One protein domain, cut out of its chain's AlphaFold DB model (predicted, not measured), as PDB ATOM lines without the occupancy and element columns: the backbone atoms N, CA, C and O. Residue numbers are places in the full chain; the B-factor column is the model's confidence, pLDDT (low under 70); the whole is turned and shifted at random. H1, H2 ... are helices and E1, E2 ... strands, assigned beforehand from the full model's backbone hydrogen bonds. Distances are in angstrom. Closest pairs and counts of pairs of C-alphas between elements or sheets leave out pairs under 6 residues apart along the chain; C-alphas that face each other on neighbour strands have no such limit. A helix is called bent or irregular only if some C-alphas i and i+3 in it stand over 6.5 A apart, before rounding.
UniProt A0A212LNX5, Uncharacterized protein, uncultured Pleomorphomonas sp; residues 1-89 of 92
ATOM      1  N   MET A   1      22.720  15.768  20.976       62.44
ATOM      2  CA  MET A   1      23.748  15.694  22.042       62.44
ATOM      3  C   MET A   1      24.090  17.122  22.410       62.44
ATOM      4  O   MET A   1      24.391  17.887  21.501       62.44
ATOM      5  N   VAL A   2      23.975  17.504  23.680       76.56
ATOM      6  CA  VAL A   2      24.194  18.892  24.114       76.56
ATOM      7  C   VAL A   2      25.432  18.925  25.004       76.56
ATOM      8  O   VAL A   2      25.649  18.013  25.799       76.56
ATOM      9  N   HIS A   3      26.267  19.950  24.866       80.94
ATOM     10  CA  HIS A   3      27.415  20.132  25.748       80.94
ATOM     11  C   HIS A   3      27.010  20.910  26.999       80.94
ATOM     12  O   HIS A   3      26.259  21.884  26.926       80.94
ATOM     13  N   CYS A   4      27.523  20.496  28.157       77.50
ATOM     14  CA  CYS A   4      27.370  21.267  29.384       77.50
ATOM     15  C   CYS A   4      28.093  22.623  29.232       77.50
ATOM     16  O   CYS A   4      29.297  22.622  28.976       77.50
ATOM     17  N   PRO A   5      27.440  23.777  29.454       74.94
ATOM     18  CA  PRO A   5      28.067  25.090  29.261       74.94
ATOM     19  C   PRO A   5      29.181  25.390  30.276       74.94
ATOM     20  O   PRO A   5      29.930  26.346  30.104       74.94
ATOM     21  N   TYR A   6      29.291  24.592  31.344       74.62
ATOM     22  CA  TYR A   6      30.265  24.808  32.416       74.62
ATOM     23  C   TYR A   6      31.529  23.961  32.265       74.62
ATOM     24  O   TYR A   6      32.630  24.462  32.463       74.62
ATOM     25  N   CYS A   7      31.379  22.670  31.958       79.62
ATOM     26  CA  CYS A   7      32.499  21.725  31.876       79.62
ATOM     27  C   CYS A   7      32.709  21.138  30.477       79.62
ATOM     28  O   CYS A   7      33.611  20.327  30.296       79.62
ATOM     29  N   LEU A   8      31.878  21.527  29.502       84.19
ATOM     30  CA  LEU A   8      31.931  21.112  28.095       84.19
ATOM     31  C   LEU A   8      31.772  19.602  27.852       84.19
ATOM     32  O   LEU A   8      31.825  19.153  26.706       84.19
ATOM     33  N   SER A   9      31.499  18.808  28.893       85.00
ATOM     34  CA  SER A   9      31.215  17.382  28.747       85.00
ATOM     35  C   SER A   9      29.959  17.163  27.905       85.00
ATOM     36  O   SER A   9      29.008  17.946  27.981       85.00
ATOM     37  N   ALA A  10      29.941  16.082  27.127       85.00
ATOM     38  CA  ALA A  10      28.738  15.644  26.432       85.00
ATOM     39  C   ALA A  10      27.683  15.199  27.459       85.00
ATOM     40  O   ALA A  10      27.989  14.432  28.372       85.00
ATOM     41  N   VAL A  11      26.459  15.705  27.322       84.44
ATOM     42  CA  VAL A  11      25.323  15.391  28.194       84.44
ATOM     43  C   VAL A  11      24.122  15.006  27.327       84.44
ATOM     44  O   VAL A  11      23.938  15.525  26.215       84.44
ATOM     45  N   SER A  12      23.314  14.057  27.811       81.75
ATOM     46  CA  SER A  12      22.056  13.701  27.158       81.75
ATOM     47  C   SER A  12      21.105  14.894  27.169       81.75
ATOM     48  O   SER A  12      21.064  15.685  28.109       81.75
ATOM     49  N   GLU A  13      20.287  15.023  26.132       77.81
ATOM     50  CA  GLU A  13      19.286  16.089  26.065       77.81
ATOM     51  C   GLU A  13      18.208  15.938  27.152       77.81
ATOM     52  O   GLU A  13      17.664  16.936  27.629       77.81
ATOM     53  N   ASN A  14      17.995  14.705  27.622       79.12
ATOM     54  CA  ASN A  14      17.058  14.369  28.694       79.12
ATOM     55  C   ASN A  14      17.675  14.445  30.099       79.12
ATOM     56  O   ASN A  14      16.938  14.373  31.081       79.12
ATOM     57  N   ASP A  15      18.998  14.594  30.223       74.81
ATOM     58  CA  ASP A  15      19.626  14.692  31.539       74.81
ATOM     59  C   ASP A  15      19.370  16.078  32.133       74.81
ATOM     60  O   ASP A  15      19.671  17.115  31.531       74.81
ATOM     61  N   PHE A  16      18.829  16.084  33.351       76.38
ATOM     62  CA  PHE A  16      18.641  17.292  34.153       76.38
ATOM     63  C   PHE A  16      19.896  17.671  34.937       76.38
ATOM     64  O   PHE A  16      20.015  18.817  35.360       76.38
ATOM     65  N   VAL A  17      20.836  16.741  35.123       78.94
ATOM     66  CA  VAL A  17      22.064  16.951  35.897       78.94
ATOM     67  C   VAL A  17      23.260  16.474  35.088       78.94
ATOM     68  O   VAL A  17      23.291  15.344  34.612       78.94
ATOM     69  N   CYS A  18      24.263  17.331  34.935       79.38
ATOM     70  CA  CYS A  18      25.499  16.982  34.257       79.38
ATOM     71  C   CYS A  18      26.316  15.993  35.114       79.38
ATOM     72  O   CYS A  18      26.734  16.370  36.211       79.38
ATOM     73  N   PRO A  19      26.663  14.792  34.616       78.69
ATOM     74  CA  PRO A  19      27.386  13.788  35.402       78.69
ATOM     75  C   PRO A  19      28.836  14.186  35.722       78.69
ATOM     76  O   PRO A  19      29.380  13.760  36.734       78.69
ATOM     77  N   ALA A  20      29.465  15.024  34.890       82.12
ATOM     78  CA  ALA A  20      30.860  15.428  35.084       82.12
ATOM     79  C   ALA A  20      31.055  16.524  36.146       82.12
ATOM     80  O   ALA A  20      32.025  16.490  36.899       82.12
ATOM     81  N   CYS A  21      30.162  17.518  36.201       75.88
ATOM     82  CA  CYS A  21      30.309  18.679  37.091       75.88
ATOM     83  C   CYS A  21      29.164  18.869  38.091       75.88
ATOM     84  O   CYS A  21      29.231  19.777  38.915       75.88
ATOM     85  N   GLY A  22      28.104  18.059  38.018       74.06
ATOM     86  CA  GLY A  22      26.927  18.184  38.880       74.06
ATOM     87  C   GLY A  22      26.063  19.416  38.596       74.06
ATOM     88  O   GLY A  22      25.228  19.774  39.419       74.06
ATOM     89  N   ALA A  23      26.263  20.108  37.470       72.88
ATOM     90  CA  ALA A  23      25.438  21.258  37.113       72.88
ATOM     91  C   ALA A  23      24.020  20.825  36.713       72.88
ATOM     92  O   ALA A  23      23.856  19.936  35.880       72.88
ATOM     93  N   GLU A  24      23.009  21.487  37.269       73.06
ATOM     94  CA  GLU A  24      21.598  21.164  37.047       73.06
ATOM     95  C   GLU A  24      20.944  22.130  36.044       73.06
ATOM     96  O   GLU A  24      21.228  23.333  36.018       73.06
ATOM     97  N   LYS A  25      20.055  21.600  35.202       69.12
ATOM     98  CA  LYS A  25      19.311  22.325  34.161       69.12
ATOM     99  C   LYS A  25      18.303  23.260  34.823       69.12
ATOM    100  O   LYS A  25      17.504  22.827  35.646       69.12
ATOM    101  N   GLY A  26      18.363  24.549  34.499       68.44
ATOM    102  CA  GLY A  26      17.595  25.583  35.198       68.44
ATOM    103  C   GLY A  26      18.185  26.049  36.541       68.44
ATOM    104  O   GLY A  26      17.541  26.784  37.292       68.44
ATOM    105  N   TYR A  27      19.421  25.678  36.866       65.50
ATOM    106  CA  TYR A  27      20.101  26.149  38.072       65.50
ATOM    107  C   TYR A  27      21.293  27.030  37.701       65.50
ATOM    108  O   TYR A  27      21.951  26.837  36.674       65.50
ATOM    109  N   VAL A  28      21.580  28.016  38.552       66.62
ATOM    110  CA  VAL A  28      22.768  28.858  38.396       66.62
ATOM    111  C   VAL A  28      23.939  28.114  39.027       66.62
ATOM    112  O   VAL A  28      23.918  27.799  40.221       66.62
ATOM    113  N   TYR A  29      24.981  27.835  38.245       64.25
ATOM    114  CA  TYR A  29      26.197  27.227  38.778       64.25
ATOM    115  C   TYR A  29      27.081  28.309  39.408       64.25
ATOM    116  O   TYR A  29      27.603  29.213  38.738       64.25
ATOM    117  N   PHE A  30      27.234  28.245  40.729       63.94
ATOM    118  CA  PHE A  30      28.024  29.201  41.495       63.94
ATOM    119  C   PHE A  30      28.952  28.456  42.451       63.94
ATOM    120  O   PHE A  30      28.500  27.683  43.292       63.94
ATOM    121  N   ASN A  31      30.258  28.712  42.345       63.53
ATOM    122  CA  ASN A  31      31.276  28.149  43.234       63.53
ATOM    123  C   ASN A  31      31.228  26.604  43.349       63.53
ATOM    124  O   ASN A  31      31.124  26.055  44.444       63.53
ATOM    125  N   ARG A  32      31.254  25.907  42.201       60.00
ATOM    126  CA  ARG A  32      31.199  24.430  42.089       60.00
ATOM    127  C   ARG A  32      29.975  23.758  42.734       60.00
ATOM    128  O   ARG A  32      30.002  22.560  42.988       60.00
ATOM    129  N   LYS A  33      28.907  24.510  43.008       59.56
ATOM    130  CA  LYS A  33      27.620  23.967  43.449       59.56
ATOM    131  C   LYS A  33      26.501  24.522  42.571       59.56
ATOM    132  O   LYS A  33      26.481  25.718  42.262       59.56
ATOM    133  N   SER A  34      25.568  23.660  42.182       58.78
ATOM    134  CA  SER A  34      24.264  24.079  41.672       58.78
ATOM    135  C   SER A  34      23.530  24.801  42.806       58.78
ATOM    136  O   SER A  34      23.416  24.297  43.923       58.78
ATOM    137  N   ARG A  35      23.088  26.038  42.569       65.94
ATOM    138  CA  ARG A  35      22.159  26.726  43.476       65.94
ATOM    139  C   ARG A  35      20.855  26.981  42.740       65.94
ATOM    140  O   ARG A  35      20.859  27.411  41.586       65.94
ATOM    141  N   GLY A  36      19.745  26.703  43.425       65.75
ATOM    142  CA  GLY A  36      18.396  26.965  42.926       65.75
ATOM    143  C   GLY A  36      18.240  28.396  42.452       65.75
ATOM    144  O   GLY A  36      18.699  29.315  43.130       65.75
ATOM    145  N   LEU A  37      17.525  28.593  41.342       69.50
ATOM    146  CA  LEU A  37      17.032  29.917  40.953       69.50
ATOM    147  C   LEU A  37      16.315  30.583  42.140       69.50
ATOM    148  O   LEU A  37      16.572  31.738  42.458       69.50
ATOM    149  N   ILE A  38      15.501  29.802  42.860       69.06
ATOM    150  CA  ILE A  38      14.807  30.220  44.085       69.06
ATOM    151  C   ILE A  38      15.795  30.664  45.163       69.06
ATOM    152  O   ILE A  38      15.582  31.691  45.795       69.06
ATOM    153  N   PHE A  39      16.895  29.935  45.360       71.25
ATOM    154  CA  PHE A  39      17.916  30.307  46.340       71.25
ATOM    155  C   PHE A  39      18.569  31.644  45.973       71.25
ATOM    156  O   PHE A  39      18.766  32.499  46.837       71.25
ATOM    157  N   LEU A  40      18.885  31.840  44.690       73.12
ATOM    158  CA  LEU A  40      19.500  33.069  44.197       73.12
ATOM    159  C   LEU A  40      18.541  34.264  44.313       73.12
ATOM    160  O   LEU A  40      18.964  35.340  44.718       73.12
ATOM    161  N   LEU A  41      17.251  34.060  44.038       72.94
ATOM    162  CA  LEU A  41      16.207  35.070  44.229       72.94
ATOM    163  C   LEU A  41      15.974  35.379  45.714       72.94
ATOM    164  O   LEU A  41      15.898  36.546  46.094       72.94
ATOM    165  N   MET A  42      15.922  34.363  46.578       74.75
ATOM    166  CA  MET A  42      15.754  34.568  48.018       74.75
ATOM    167  C   MET A  42      16.907  35.377  48.613       74.75
ATOM    168  O   MET A  42      16.674  36.376  49.290       74.75
ATOM    169  N   PHE A  43      18.153  34.985  48.342       74.75
ATOM    170  CA  PHE A  43      19.317  35.669  48.911       74.75
ATOM    171  C   PHE A  43      19.668  36.975  48.195       74.75
ATOM    172  O   PHE A  43      20.133  37.913  48.837       74.75
ATOM    173  N   GLY A  44      19.463  37.043  46.882       74.00
ATOM    174  CA  GLY A  44      19.841  38.192  46.066       74.00
ATOM    175  C   GLY A  44      18.804  39.313  46.016       74.00
ATOM    176  O   GLY A  44      19.164  40.452  45.736       74.00
ATOM    177  N   LEU A  45      17.533  39.017  46.306       79.50
ATOM    178  CA  LEU A  45      16.446  40.000  46.285       79.50
ATOM    179  C   LEU A  45      15.739  40.102  47.639       79.50
ATOM    180  O   LEU A  45      15.588  41.190  48.185       79.50
ATOM    181  N   LEU A  46      15.323  38.971  48.204       81.38
ATOM    182  CA  LEU A  46      14.430  38.948  49.367       81.38
ATOM    183  C   LEU A  46      15.139  39.399  50.656       81.38
ATOM    184  O   LEU A  46      14.613  40.234  51.389       81.38
ATOM    185  N   VAL A  47      16.363  38.917  50.894       82.81
ATOM    186  CA  VAL A  47      17.213  39.355  52.020       82.81
ATOM    187  C   VAL A  47      17.525  40.858  51.965       82.81
ATOM    188  O   VAL A  47      17.256  41.543  52.952       82.81
ATOM    189  N   PRO A  48      18.053  41.418  50.860       81.06
ATOM    190  CA  PRO A  48      18.336  42.848  50.800       81.06
ATOM    191  C   PRO A  48      17.082  43.722  50.948       81.06
ATOM    192  O   PRO A  48      17.137  44.733  51.645       81.06
ATOM    193  N   VAL A  49      15.936  43.311  50.394       83.56
ATOM    194  CA  VAL A  49      14.652  44.003  50.618       83.56
ATOM    195  C   VAL A  49      14.259  43.986  52.098       83.56
ATOM    196  O   VAL A  49      13.893  45.026  52.644       83.56
ATOM    197  N   ALA A  50      14.386  42.840  52.773       84.19
ATOM    198  CA  ALA A  50      14.097  42.733  54.201       84.19
ATOM    199  C   ALA A  50      15.007  43.642  55.048       84.19
ATOM    200  O   ALA A  50      14.526  44.291  55.974       84.19
ATOM    201  N   VAL A  51      16.296  43.750  54.704       82.50
ATOM    202  CA  VAL A  51      17.243  44.653  55.385       82.50
ATOM    203  C   VAL A  51      16.844  46.116  55.192       82.50
ATOM    204  O   VAL A  51      16.785  46.863  56.166       82.50
ATOM    205  N   VAL A  52      16.509  46.528  53.965       81.62
ATOM    206  CA  VAL A  52      16.072  47.906  53.679       81.62
ATOM    207  C   VAL A  52      14.799  48.269  54.441       81.62
ATOM    208  O   VAL A  52      14.685  49.396  54.914       81.62
ATOM    209  N   LEU A  53      13.865  47.328  54.599       81.81
ATOM    210  CA  LEU A  53      12.631  47.538  55.363       81.81
ATOM    211  C   LEU A  53      12.856  47.528  56.883       81.81
ATOM    212  O   LEU A  53      12.194  48.271  57.603       81.81
ATOM    213  N   ALA A  54      13.795  46.719  57.381       80.06
ATOM    214  CA  ALA A  54      14.088  46.614  58.809       80.06
ATOM    215  C   ALA A  54      14.844  47.835  59.360       80.06
ATOM    216  O   ALA A  54      14.620  48.236  60.501       80.06
ATOM    217  N   VAL A  55      15.718  48.454  58.563       77.25
ATOM    218  CA  VAL A  55      16.535  49.602  58.996       77.25
ATOM    219  C   VAL A  55      15.713  50.820  59.455       77.25
ATOM    220  O   VAL A  55      15.992  51.306  60.550       77.25
ATOM    221  N   PRO A  56      14.689  51.310  58.730       72.19
ATOM    222  CA  PRO A  56      13.885  52.440  59.195       72.19
ATOM    223  C   PRO A  56      13.020  52.084  60.415       72.19
ATOM    224  O   PRO A  56      12.777  52.954  61.248       72.19
ATOM    225  N   LEU A  57      12.609  50.817  60.560       76.12
ATOM    226  CA  LEU A  57      11.877  50.333  61.737       76.12
ATOM    227  C   LEU A  57      12.761  50.297  62.991       76.12
ATOM    228  O   LEU A  57      12.301  50.657  64.071       76.12
ATOM    229  N   TYR A  58      14.023  49.883  62.852       75.00
ATOM    230  CA  TYR A  58      14.939  49.717  63.984       75.00
ATOM    231  C   TYR A  58      15.643  51.020  64.386       75.00
ATOM    232  O   TYR A  58      15.857  51.269  65.568       75.00
ATOM    233  N   PHE A  59      15.990  51.868  63.413       73.00
ATOM    234  CA  PHE A  59      16.712  53.126  63.651       73.00
ATOM    235  C   PHE A  59      15.802  54.361  63.740       73.00
ATOM    236  O   PHE A  59      16.317  55.464  63.905       73.00
ATOM    237  N   GLN A  60      14.474  54.193  63.636       72.50
ATOM    238  CA  GLN A  60      13.470  55.269  63.708       72.50
ATOM    239  C   GLN A  60      13.818  56.506  62.855       72.50
ATOM    240  O   GLN A  60      13.593  57.646  63.258       72.50
ATOM    241  N   GLY A  61      14.395  56.306  61.669       67.81
ATOM    242  CA  GLY A  61      14.818  57.423  60.833       67.81
ATOM    243  C   GLY A  61      15.425  57.014  59.496       67.81
ATOM    244  O   GLY A  61      16.008  55.942  59.348       67.81
ATOM    245  N   ILE A  62      15.313  57.913  58.518       73.06
ATOM    246  CA  ILE A  62      15.885  57.784  57.166       73.06
ATOM    247  C   ILE A  62      17.276  58.445  57.154       73.06
ATOM    248  O   ILE A  62      17.553  59.378  56.403       73.06
ATOM    249  N   GLY A  63      18.130  58.018  58.086       78.19
ATOM    250  CA  GLY A  63      19.487  58.540  58.248       78.19
ATOM    251  C   GLY A  63      20.490  57.915  57.274       78.19
ATOM    252  O   GLY A  63      20.141  57.131  56.392       78.19
ATOM    253  N   ALA A  64      21.776  58.215  57.465       79.88
ATOM    254  CA  ALA A  64      22.854  57.659  56.641       79.88
ATOM    255  C   ALA A  64      22.864  56.115  56.618       79.88
ATOM    256  O   ALA A  64      23.140  55.516  55.583       79.88
ATOM    257  N   SER A  65      22.494  55.462  57.725       78.31
ATOM    258  CA  SER A  65      22.393  53.999  57.824       78.31
ATOM    259  C   SER A  65      21.357  53.397  56.867       78.31
ATOM    260  O   SER A  65      21.608  52.339  56.290       78.31
ATOM    261  N   PHE A  66      20.233  54.082  56.637       79.81
ATOM    262  CA  PHE A  66      19.227  53.665  55.658       79.81
ATOM    263  C   PHE A  66      19.787  53.691  54.236       79.81
ATOM    264  O   PHE A  66      19.696  52.699  53.517       79.81
ATOM    265  N   TRP A  67      20.434  54.786  53.843       78.12
ATOM    266  CA  TRP A  67      21.005  54.922  52.501       78.12
ATOM    267  C   TRP A  67      22.163  53.948  52.243       78.12
ATOM    268  O   TRP A  67      22.296  53.432  51.130       78.12
ATOM    269  N   VAL A  68      22.956  53.626  53.271       82.62
ATOM    270  CA  VAL A  68      23.976  52.565  53.200       82.62
ATOM    271  C   VAL A  68      23.321  51.194  52.996       82.62
ATOM    272  O   VAL A  68      23.738  50.433  52.125       82.62
ATOM    273  N   ALA A  69      22.255  50.883  53.734       82.62
ATOM    274  CA  ALA A  69      21.528  49.629  53.547       82.62
ATOM    275  C   ALA A  69      20.902  49.524  52.147       82.62
ATOM    276  O   ALA A  69      21.009  48.479  51.506       82.62
ATOM    277  N   VAL A  70      20.316  50.613  51.641       83.19
ATOM    278  CA  VAL A  70      19.741  50.690  50.288       83.19
ATOM    279  C   VAL A  70      20.801  50.482  49.211       83.19
ATOM    280  O   VAL A  70      20.569  49.717  48.279       83.19
ATOM    281  N   THR A  71      21.971  51.113  49.326       85.19
ATOM    282  CA  THR A  71      23.051  50.959  48.335       85.19
ATOM    283  C   THR A  71      23.626  49.546  48.320       85.19
ATOM    284  O   THR A  71      23.818  48.986  47.241       85.19
ATOM    285  N   ILE A  72      23.821  48.925  49.488       85.31
ATOM    286  CA  ILE A  72      24.229  47.512  49.580       85.31
ATOM    287  C   ILE A  72      23.159  46.607  48.959       85.31
ATOM    288  O   ILE A  72      23.480  45.737  48.150       85.31
ATOM    289  N   ALA A  73      21.886  46.832  49.291       84.62
ATOM    290  CA  ALA A  73      20.771  46.054  48.766       84.62
ATOM    291  C   ALA A  73      20.650  46.152  47.240       84.62
ATOM    292  O   ALA A  73      20.513  45.131  46.567       84.62
ATOM    293  N   LEU A  74      20.769  47.363  46.691       84.75
ATOM    294  CA  LEU A  74      20.807  47.600  45.249       84.75
ATOM    295  C   LEU A  74      22.009  46.922  44.596       84.75
ATOM    296  O   LEU A  74      21.842  46.275  43.567       84.75
ATOM    297  N   GLY A  75      23.197  47.017  45.196       85.94
ATOM    298  CA  GLY A  75      24.400  46.358  44.688       85.94
ATOM    299  C   GLY A  75      24.237  44.839  44.604       85.94
ATOM    300  O   GLY A  75      24.541  44.242  43.570       85.94
ATOM    301  N   ILE A  76      23.685  44.218  45.652       84.62
ATOM    302  CA  ILE A  76      23.382  42.780  45.667       84.62
ATOM    303  C   ILE A  76      22.319  42.449  44.612       84.62
ATOM    304  O   ILE A  76      22.506  41.508  43.842       84.62
ATOM    305  N   GLY A  77      21.244  43.235  44.514       82.19
ATOM    306  CA  GLY A  77      20.193  43.035  43.516       82.19
ATOM    307  C   GLY A  77      20.723  43.101  42.080       82.19
ATOM    308  O   GLY A  77      20.513  42.172  41.301       82.19
ATOM    309  N   ILE A  78      21.490  44.145  41.750       83.62
ATOM    310  CA  ILE A  78      22.123  44.324  40.435       83.62
ATOM    311  C   ILE A  78      23.085  43.173  40.144       83.62
ATOM    312  O   ILE A  78      23.031  42.602  39.057       83.62
ATOM    313  N   PHE A  79      23.926  42.786  41.106       82.56
ATOM    314  CA  PHE A  79      24.830  41.647  40.943       82.56
ATOM    315  C   PHE A  79      24.059  40.357  40.647       82.56
ATOM    316  O   PHE A  79      24.448  39.597  39.763       82.56
ATOM    317  N   THR A  80      22.948  40.134  41.347       77.19
ATOM    318  CA  THR A  80      22.088  38.956  41.180       77.19
ATOM    319  C   THR A  80      21.462  38.928  39.787       77.19
ATOM    320  O   THR A  80      21.553  37.913  39.099       77.19
ATOM    321  N   VAL A  81      20.893  40.051  39.335       77.44
ATOM    322  CA  VAL A  81      20.322  40.198  37.985       77.44
ATOM    323  C   VAL A  81      21.397  40.034  36.914       77.44
ATOM    324  O   VAL A  81      21.218  39.263  35.977       77.44
ATOM    325  N   HIS A  82      22.555  40.674  37.076       78.12
ATOM    326  CA  HIS A  82      23.686  40.520  36.164       78.12
ATOM    327  C   HIS A  82      24.147  39.057  36.086       78.12
ATOM    328  O   HIS A  82      24.422  38.550  35.002       78.12
ATOM    329  N   ARG A  83      24.174  38.335  37.213       74.06
ATOM    330  CA  ARG A  83      24.474  36.894  37.251       74.06
ATOM    331  C   ARG A  83      23.387  36.030  36.616       74.06
ATOM    332  O   ARG A  83      23.719  34.945  36.159       74.06
ATOM    333  N   LEU A  84      22.135  36.470  36.588       71.44
ATOM    334  CA  LEU A  84      21.056  35.772  35.886       71.44
ATOM    335  C   LEU A  84      21.122  35.995  34.370       71.44
ATOM    336  O   LEU A  84      20.815  35.075  33.622       71.44
ATOM    337  N   ILE A  85      21.545  37.184  33.931       73.56
ATOM    338  CA  ILE A  85      21.643  37.547  32.509       73.56
ATOM    339  C   ILE A  85      22.941  37.019  31.878       73.56
ATOM    340  O   ILE A  85      22.915  36.425  30.809       73.56
ATOM    341  N   VAL A  86      24.081  37.269  32.527       71.25
ATOM    342  CA  VAL A  86      25.431  36.994  31.996       71.25
ATOM    343  C   VAL A  86      26.013  35.707  32.573       71.25
ATOM    344  O   VAL A  86      26.958  35.138  32.026       71.25
ATOM    345  N   GLY A  87      25.492  35.243  33.710       63.19
ATOM    346  CA  GLY A  87      25.972  34.003  34.291       63.19
ATOM    347  C   GLY A  87      25.701  32.841  33.343       63.19
ATOM    348  O   GLY A  87      24.655  32.820  32.690       63.19
ATOM    349  N   PRO A  88      26.617  31.861  33.286       55.44
ATOM    350  CA  PRO A  88      26.359  30.639  32.559       55.44
ATOM    351  C   PRO A  88      25.122  30.030  33.212       55.44
ATOM    352  O   PRO A  88      25.118  29.702  34.395       55.44
ATOM    353  N   THR A  89      24.029  30.070  32.475       59.34
ATOM    354  CA  THR A  89      22.703  29.638  32.872       59.34
ATOM    355  C   THR A  89      22.373  28.545  31.886       59.34
ATOM    356  O   THR A  89      22.342  28.770  30.680       59.34
TER     357      THR A  89
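AT A GLANCE: This is residues 1 to 89 of the 92 residues of an uncharacterized protein of uncultured Pleomorphomonas sp (UniProt A0A212LNX5). A long helical hairpin, H1 and H2 side by side, has the small strand hairpin E1 and E2 at its open end and, beyond that, a head of loops in residues 1 to 27. The arms of H1 bend only gently, and the turn at the far end, residues 57 to 62, sticks out free. The printed part has 89 residues, in the order E1, E2, H1, H2, with one antiparallel sheet, E1 - E2; the class is mostly helix. The whole is a rod of 58 by 17 by 16 A, only just loose, close to extended, with a radius of gyration of the C-alphas of 17.7 A.

IN THESE COORDINATES: Find C-alpha 28 at (22.768, 28.858, 38.396), where E1, residues 28 to 30, begins; E2 is residues 33 to 35, and each strand is 6.1 A long. H1, residues 37 to 59, was assigned as one helix by its hydrogen bonds but is bent, with C-alphas 44 and 47 6.6 A apart. Its arms are H1a, residues 37 to 44, 10.1 A, and H1b, residues 47 to 59, 18.0 A. H2, residues 64 to 85, runs 31.4 A to C-alpha 85 at (21.643, 37.547, 32.509).

HOW THE PARTS SIT: Look first at the hairpin E1 and E2, antiparallel at 138 degrees, where N 30 and O 33 are within hydrogen-bond range at 3.1 A. The closest C-alphas of E1 and H1a, Val 28 and Leu 37, are 6.4 A apart. H1a and H1b stand at a shallow tilt of 28 degrees. H1b and H2 form a helical hairpin and touch, closest at the C-alphas of Pro 48 and Ala 73, 4.5 A, with a shallow tilt of 6 degrees, opposite ways. H2 touches H1a with residues 76 to 80 alone, closest at the C-alphas of Gly 44 and Thr 80, 5.4 A. E2 and H2 are apart. In H1a and H2 every O i to N i+4 pair is within hydrogen-bond range, in H1b 7 of 9.

THE WHOLE: The C-alphas farthest apart, Met 1 and Gln 60, are 58.4 A apart. The printed part has no cut, and its three links between named elements are tight. Look for pLDDT under 70 at residue 1, residues 25 to 38, residue 61 and residues 87 to 89.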